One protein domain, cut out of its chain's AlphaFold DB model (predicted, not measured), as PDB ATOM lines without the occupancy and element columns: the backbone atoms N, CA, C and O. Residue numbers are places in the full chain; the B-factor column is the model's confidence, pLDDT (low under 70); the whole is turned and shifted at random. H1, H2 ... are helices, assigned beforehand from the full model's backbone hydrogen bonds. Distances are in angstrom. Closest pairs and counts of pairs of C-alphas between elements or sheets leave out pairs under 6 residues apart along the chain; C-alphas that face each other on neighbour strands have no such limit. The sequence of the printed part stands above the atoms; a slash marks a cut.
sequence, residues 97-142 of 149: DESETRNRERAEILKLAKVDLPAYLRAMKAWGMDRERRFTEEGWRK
ATOM      1  N   ASP A  97      28.149  22.960  -7.732       93.25
ATOM      2  CA  ASP A  97      27.311  23.955  -7.054       93.25
ATOM      3  C   ASP A  97      25.881  23.450  -6.761       93.25
ATOM      4  O   ASP A  97      24.995  24.230  -6.393       93.25
ATOM      5  N   GLU A  98      25.630  22.144  -6.927       89.81
ATOM      6  CA  GLU A  98      24.290  21.546  -6.950       89.81
ATOM      7  C   GLU A  98      23.436  21.957  -5.750       89.81
ATOM      8  O   GLU A  98      22.272  22.317  -5.922       89.81
ATOM      9  N   SER A  99      23.975  21.886  -4.529       87.31
ATOM     10  CA  SER A  99      23.218  22.193  -3.311       87.31
ATOM     11  C   SER A  99      22.653  23.611  -3.335       87.31
ATOM     12  O   SER A  99      21.488  23.815  -2.988       87.31
ATOM     13  N   GLU A 100      23.456  24.582  -3.768       89.00
ATOM     14  CA  GLU A 100      23.059  25.984  -3.844       89.00
ATOM     15  C   GLU A 100      22.048  26.207  -4.970       89.00
ATOM     16  O   GLU A 100      20.945  26.710  -4.731       89.00
ATOM     17  N   THR A 101      22.380  25.752  -6.179       90.56
ATOM     18  CA  THR A 101      21.535  25.925  -7.363       90.56
ATOM     19  C   THR A 101      20.180  25.231  -7.189       90.56
ATOM     20  O   THR A 101      19.134  25.838  -7.427       90.56
ATOM     21  N   ARG A 102      20.157  24.005  -6.654       90.88
ATOM     22  CA  ARG A 102      18.924  23.268  -6.344       90.88
ATOM     23  C   ARG A 102      18.063  23.992  -5.315       90.88
ATOM     24  O   ARG A 102      16.845  24.048  -5.477       90.88
ATOM     25  N   ASN A 103      18.662  24.516  -4.246       90.88
ATOM     26  CA  ASN A 103      17.911  25.224  -3.208       90.88
ATOM     27  C   ASN A 103      17.278  26.504  -3.764       90.88
ATOM     28  O   ASN A 103      16.102  26.761  -3.500       90.88
ATOM     29  N   ARG A 104      18.022  27.259  -4.583       90.88
ATOM     30  CA  ARG A 104      17.527  28.465  -5.259       90.88
ATOM     31  C   ARG A 104      16.361  28.154  -6.197       90.88
ATOM     32  O   ARG A 104      15.319  28.791  -6.100       90.88
ATOM     33  N   GLU A 105      16.505  27.159  -7.066       90.88
ATOM     34  CA  GLU A 105      15.456  26.788  -8.024       90.88
ATOM     35  C   GLU A 105      14.189  26.273  -7.329       90.88
ATOM     36  O   GLU A 105      13.071  26.661  -7.674       90.88
ATOM     37  N   ARG A 106      14.344  25.431  -6.300       90.50
ATOM     38  CA  ARG A 106      13.199  24.891  -5.555       90.50
ATOM     39  C   ARG A 106      12.472  25.949  -4.734       90.50
ATOM     40  O   ARG A 106      11.272  25.793  -4.524       90.50
ATOM     41  N   ALA A 107      13.150  27.002  -4.273       90.50
ATOM     42  CA  ALA A 107      12.518  28.070  -3.497       90.50
ATOM     43  C   ALA A 107      11.356  28.728  -4.261       90.50
ATOM     44  O   ALA A 107      10.318  29.014  -3.664       90.50
ATOM     45  N   GLU A 108      11.489  28.893  -5.579       86.25
ATOM     46  CA  GLU A 108      10.429  29.441  -6.429       86.25
ATOM     47  C   GLU A 108       9.254  28.468  -6.581       86.25
ATOM     48  O   GLU A 108       8.098  28.854  -6.409       86.25
ATOM     49  N   ILE A 109       9.538  27.184  -6.802       88.38
ATOM     50  CA  ILE A 109       8.498  26.156  -6.956       88.38
ATOM     51  C   ILE A 109       7.721  25.965  -5.646       88.38
ATOM     52  O   ILE A 109       6.500  25.800  -5.656       88.38
ATOM     53  N   LEU A 110       8.399  26.052  -4.499       90.31
ATOM     54  CA  LEU A 110       7.784  25.928  -3.176       90.31
ATOM     55  C   LEU A 110       6.748  27.022  -2.881       90.31
ATOM     56  O   LEU A 110       5.858  26.791  -2.060       90.31
ATOM     57  N   LYS A 111       6.796  28.179  -3.558       89.31
ATOM     58  CA  LYS A 111       5.750  29.210  -3.434       89.31
ATOM     59  C   LYS A 111       4.382  28.675  -3.876       89.31
ATOM     60  O   LYS A 111       3.375  29.021  -3.261       89.31
ATOM     61  N   LEU A 112       4.351  27.775  -4.865       86.00
ATOM     62  CA  LEU A 112       3.122  27.146  -5.363       86.00
ATOM     63  C   LEU A 112       2.511  26.172  -4.355       86.00
ATOM     64  O   LEU A 112       1.293  26.043  -4.305       86.00
ATOM     65  N   ALA A 113       3.318  25.529  -3.505       87.12
ATOM     66  CA  ALA A 113       2.835  24.510  -2.568       87.12
ATOM     67  C   ALA A 113       1.788  25.049  -1.578       87.12
ATOM     68  O   ALA A 113       0.949  24.295  -1.093       87.12
ATOM     69  N   LYS A 114       1.835  26.355  -1.288       86.31
ATOM     70  CA  LYS A 114       0.909  27.028  -0.369       86.31
ATOM     71  C   LYS A 114      -0.405  27.462  -1.026       86.31
ATOM     72  O   LYS A 114      -1.334  27.800  -0.304       86.31
ATOM     73  N   VAL A 115      -0.463  27.500  -2.359       90.25
ATOM     74  CA  VAL A 115      -1.564  28.126  -3.114       90.25
ATOM     75  C   VAL A 115      -2.258  27.127  -4.040       90.25
ATOM     76  O   VAL A 115      -3.481  27.098  -4.096       90.25
ATOM     77  N   ASP A 116      -1.495  26.280  -4.734       93.38
ATOM     78  CA  ASP A 116      -1.997  25.285  -5.682       93.38
ATOM     79  C   ASP A 116      -1.111  24.030  -5.629       93.38
ATOM     80  O   ASP A 116      -0.063  23.926  -6.278       93.38
ATOM     81  N   LEU A 117      -1.537  23.062  -4.813       91.94
ATOM     82  CA  LEU A 117      -0.817  21.807  -4.614       91.94
ATOM     83  C   LEU A 117      -0.695  20.982  -5.916       91.94
ATOM     84  O   LEU A 117       0.412  20.525  -6.215       91.94
ATOM     85  N   PRO A 118      -1.755  20.796  -6.731       94.31
ATOM     86  CA  PRO A 118      -1.615  20.165  -8.043       94.31
ATOM     87  C   PRO A 118      -0.599  20.852  -8.967       94.31
ATOM     88  O   PRO A 118       0.183  20.159  -9.626       94.31
ATOM     89  N   ALA A 119      -0.579  22.188  -9.033       92.06
ATOM     90  CA  ALA A 119       0.402  22.919  -9.837       92.06
ATOM     91  C   ALA A 119       1.826  22.746  -9.303       92.06
ATOM     92  O   ALA A 119       2.737  22.501 -10.094       92.06
ATOM     93  N   TYR A 120       2.011  22.778  -7.982       93.94
ATOM     94  CA  TYR A 120       3.289  22.471  -7.343       93.94
ATOM     95  C   TYR A 120       3.816  21.085  -7.739       93.94
ATOM     96  O   TYR A 120       4.970  20.962  -8.150       93.94
ATOM     97  N   LEU A 121       2.976  20.046  -7.670       93.06
ATOM     98  CA  LEU A 121       3.383  18.682  -8.022       93.06
ATOM     99  C   LEU A 121       3.802  18.572  -9.495       93.06
ATOM    100  O   LEU A 121       4.814  17.940  -9.800       93.06
ATOM    101  N   ARG A 122       3.063  19.220 -10.409       95.12
ATOM    102  CA  ARG A 122       3.428  19.273 -11.834       95.12
ATOM    103  C   ARG A 122       4.750  20.007 -12.054       95.12
ATOM    104  O   ARG A 122       5.602  19.494 -12.774       95.12
ATOM    105  N   ALA A 123       4.932  21.160 -11.411       93.94
ATOM    106  CA  ALA A 123       6.139  21.971 -11.529       93.94
ATOM    107  C   ALA A 123       7.377  21.241 -10.989       93.94
ATOM    108  O   ALA A 123       8.390  21.181 -11.677       93.94
ATOM    109  N   MET A 124       7.285  20.614  -9.813       93.25
ATOM    110  CA  MET A 124       8.377  19.812  -9.246       93.25
ATOM    111  C   MET A 124       8.759  18.634 -10.147       93.25
ATOM    112  O   MET A 124       9.946  18.357 -10.315       93.25
ATOM    113  N   LYS A 125       7.772  17.942 -10.733       93.88
ATOM    114  CA  LYS A 125       8.032  16.830 -11.657       93.88
ATOM    115  C   LYS A 125       8.731  17.316 -12.930       93.88
ATOM    116  O   LYS A 125       9.733  16.726 -13.318       93.88
ATOM    117  N   ALA A 126       8.213  18.371 -13.562       95.06
ATOM    118  CA  ALA A 126       8.810  18.957 -14.762       95.06
ATOM    119  C   ALA A 126      10.249  19.421 -14.498       95.06
ATOM    120  O   ALA A 126      11.161  19.009 -15.202       95.06
ATOM    121  N   TRP A 127      10.455  20.154 -13.403       94.19
ATOM    122  CA  TRP A 127      11.767  20.618 -12.959       94.19
ATOM    123  C   TRP A 127      12.786  19.481 -12.798       94.19
ATOM    124  O   TRP A 127      13.914  19.598 -13.271       94.19
ATOM    125  N   GLY A 128      12.392  18.365 -12.174       92.12
ATOM    126  CA  GLY A 128      13.265  17.198 -12.033       92.12
ATOM    127  C   GLY A 128      13.662  16.593 -13.383       92.12
ATOM    128  O   GLY A 128      14.845  16.370 -13.624       92.12
ATOM    129  N   MET A 129      12.686  16.394 -14.279       92.06
ATOM    130  CA  MET A 129      12.927  15.835 -15.618       92.06
ATOM    131  C   MET A 129      13.796  16.757 -16.485       92.06
ATOM    132  O   MET A 129      14.693  16.284 -17.177       92.06
ATOM    133  N   ASP A 130      13.558  18.069 -16.438       94.19
ATOM    134  CA  ASP A 130      14.335  19.041 -17.208       94.19
ATOM    135  C   ASP A 130      15.789  19.112 -16.730       94.19
ATOM    136  O   ASP A 130      16.697  19.205 -17.556       94.19
ATOM    137  N   ARG A 131      16.030  19.022 -15.412       92.62
ATOM    138  CA  ARG A 131      17.391  18.947 -14.856       92.62
ATOM    139  C   ARG A 131      18.118  17.686 -15.293       92.62
ATOM    140  O   ARG A 131      19.256  17.774 -15.736       92.62
ATOM    141  N   GLU A 132      17.466  16.534 -15.185       91.31
ATOM    142  CA  GLU A 132      18.047  15.253 -15.593       91.31
ATOM    143  C   GLU A 132      18.406  15.239 -17.085       91.31
ATOM    144  O   GLU A 132      19.521  14.853 -17.447       91.31
ATOM    145  N   ARG A 133      17.498  15.733 -17.942       93.69
ATOM    146  CA  ARG A 133      17.761  15.892 -19.378       93.69
ATOM    147  C   ARG A 133      18.960  16.806 -19.607       93.69
ATOM    148  O   ARG A 133      19.910  16.399 -20.267       93.69
ATOM    149  N   ARG A 134      18.941  18.005 -19.016       94.44
ATOM    150  CA  ARG A 134      20.003  19.002 -19.180       94.44
ATOM    151  C   ARG A 134      21.362  18.458 -18.751       94.44
ATOM    152  O   ARG A 134      22.325  18.602 -19.489       94.44
ATOM    153  N   PHE A 135      21.458  17.805 -17.595       94.19
ATOM    154  CA  PHE A 135      22.744  17.289 -17.128       94.19
ATOM    155  C   PHE A 135      23.263  16.114 -17.962       94.19
ATOM    156  O   PHE A 135      24.474  15.966 -18.134       94.19
ATOM    157  N   THR A 136      22.360  15.294 -18.498       92.94
ATOM    158  CA  THR A 136      22.716  14.251 -19.464       92.94
ATOM    159  C   THR A 136      23.265  14.863 -20.756       92.94
ATOM    160  O   THR A 136      24.323  14.442 -21.218       92.94
ATOM    161  N   GLU A 137      22.589  15.880 -21.304       94.12
ATOM    162  CA  GLU A 137      22.997  16.605 -22.521       94.12
ATOM    163  C   GLU A 137      24.319  17.362 -22.340       94.12
ATOM    164  O   GLU A 137      25.158  17.362 -23.235       94.12
ATOM    165  N   GLU A 138      24.520  17.973 -21.172       93.69
ATOM    166  CA  GLU A 138      25.764  18.651 -20.808       93.69
ATOM    167  C   GLU A 138      26.926  17.665 -20.633       93.69
ATOM    168  O   GLU A 138      28.071  18.090 -20.671       93.69
ATOM    169  N   GLY A 139      26.677  16.365 -20.447       93.81
ATOM    170  CA  GLY A 139      27.743  15.363 -20.398       93.81
ATOM    171  C   GLY A 139      28.325  15.080 -19.008       93.81
ATOM    172  O   GLY A 139      29.391  14.477 -18.924       93.81
ATOM    173  N   TRP A 140      27.650  15.471 -17.919       95.44
ATOM    174  CA  TRP A 140      28.186  15.299 -16.557       95.44
ATOM    175  C   TRP A 140      28.486  13.832 -16.252       95.44
ATOM    176  O   TRP A 140      27.617  12.974 -16.437       95.44
ATOM    177  N   ARG A 141      29.675  13.533 -15.713       94.62
ATOM    178  CA  ARG A 141      30.140  12.144 -15.505       94.62
ATOM    179  C   ARG A 141      29.152  11.280 -14.727       94.62
ATOM    180  O   ARG A 141      28.864  10.151 -15.117       94.62
ATOM    181  N   LYS A 142      28.547  11.834 -13.672       92.19
ATOM    182  CA  LYS A 142      27.570  11.123 -12.823       92.19
ATOM    183  C   LYS A 142      26.244  10.814 -13.533       92.19
ATOM    184  O   LYS A 142      25.504   9.958 -13.054       92.19
TER     185      LYS A 142
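AT A GLANCE: This is residues 97 to 142 of the 149 residues of an uncharacterized protein of Deltaproteobacteria bacterium (UniProt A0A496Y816). Picture a helical hairpin shaped like a narrow V: the long helix H2 makes one arm, the shorter, kinked helix H1 folds back beside it, and the two meet near the tight turn that joins them. Away from that turn the arms spread apart, and the far part of H2 with the tail after it, residues 132 to 142, sticks out free. The printed part has 46 residues with two named helices, H1 then H2 along the chain, and no named strand; its class is all helix. It is loose, with a radius of gyration of the C-alphas of 12.1 A, and elongated, spanning 37 by 19 by 11 A.

HOW THE PARTS SIT: Start with H2, residues 117 to 138, and look from it to H1, residues 98 to 113. They touch, and you will find their closest C-alphas at Leu 112 and Tyr 120, 5.1 A apart. H1 touches H2 with residues 106 to 113 alone, and H2 touches H1 with residues 119 to 124 alone. Their lines stand at a shallow tilt of 25 degrees, and they run opposite ways as a helical hairpin. Near residue 107, look for a kink of 34 degrees in H1. In H2 every O i to N i+4 pair is within hydrogen-bond range; in H1, 7 of 12 are.

IN THESE COORDINATES: Find C-alpha 117 at (-0.817, 21.807, -4.614); from there H2 runs 31.3 A to C-alpha 138 at (25.764, 18.651, -20.808). H1 begins at C-alpha 98, at (24.290, 21.546, -6.950), and covers 22.1 A to C-alpha 113.

THE WHOLE: Look at Val 115 and Arg 141 for the two C-alphas farthest apart, 37.6 A. The printed part has no cut, and the link from H1 to H2 is tight. The mean pLDDT of the printed part is 91.8, and no printed residue is under 70.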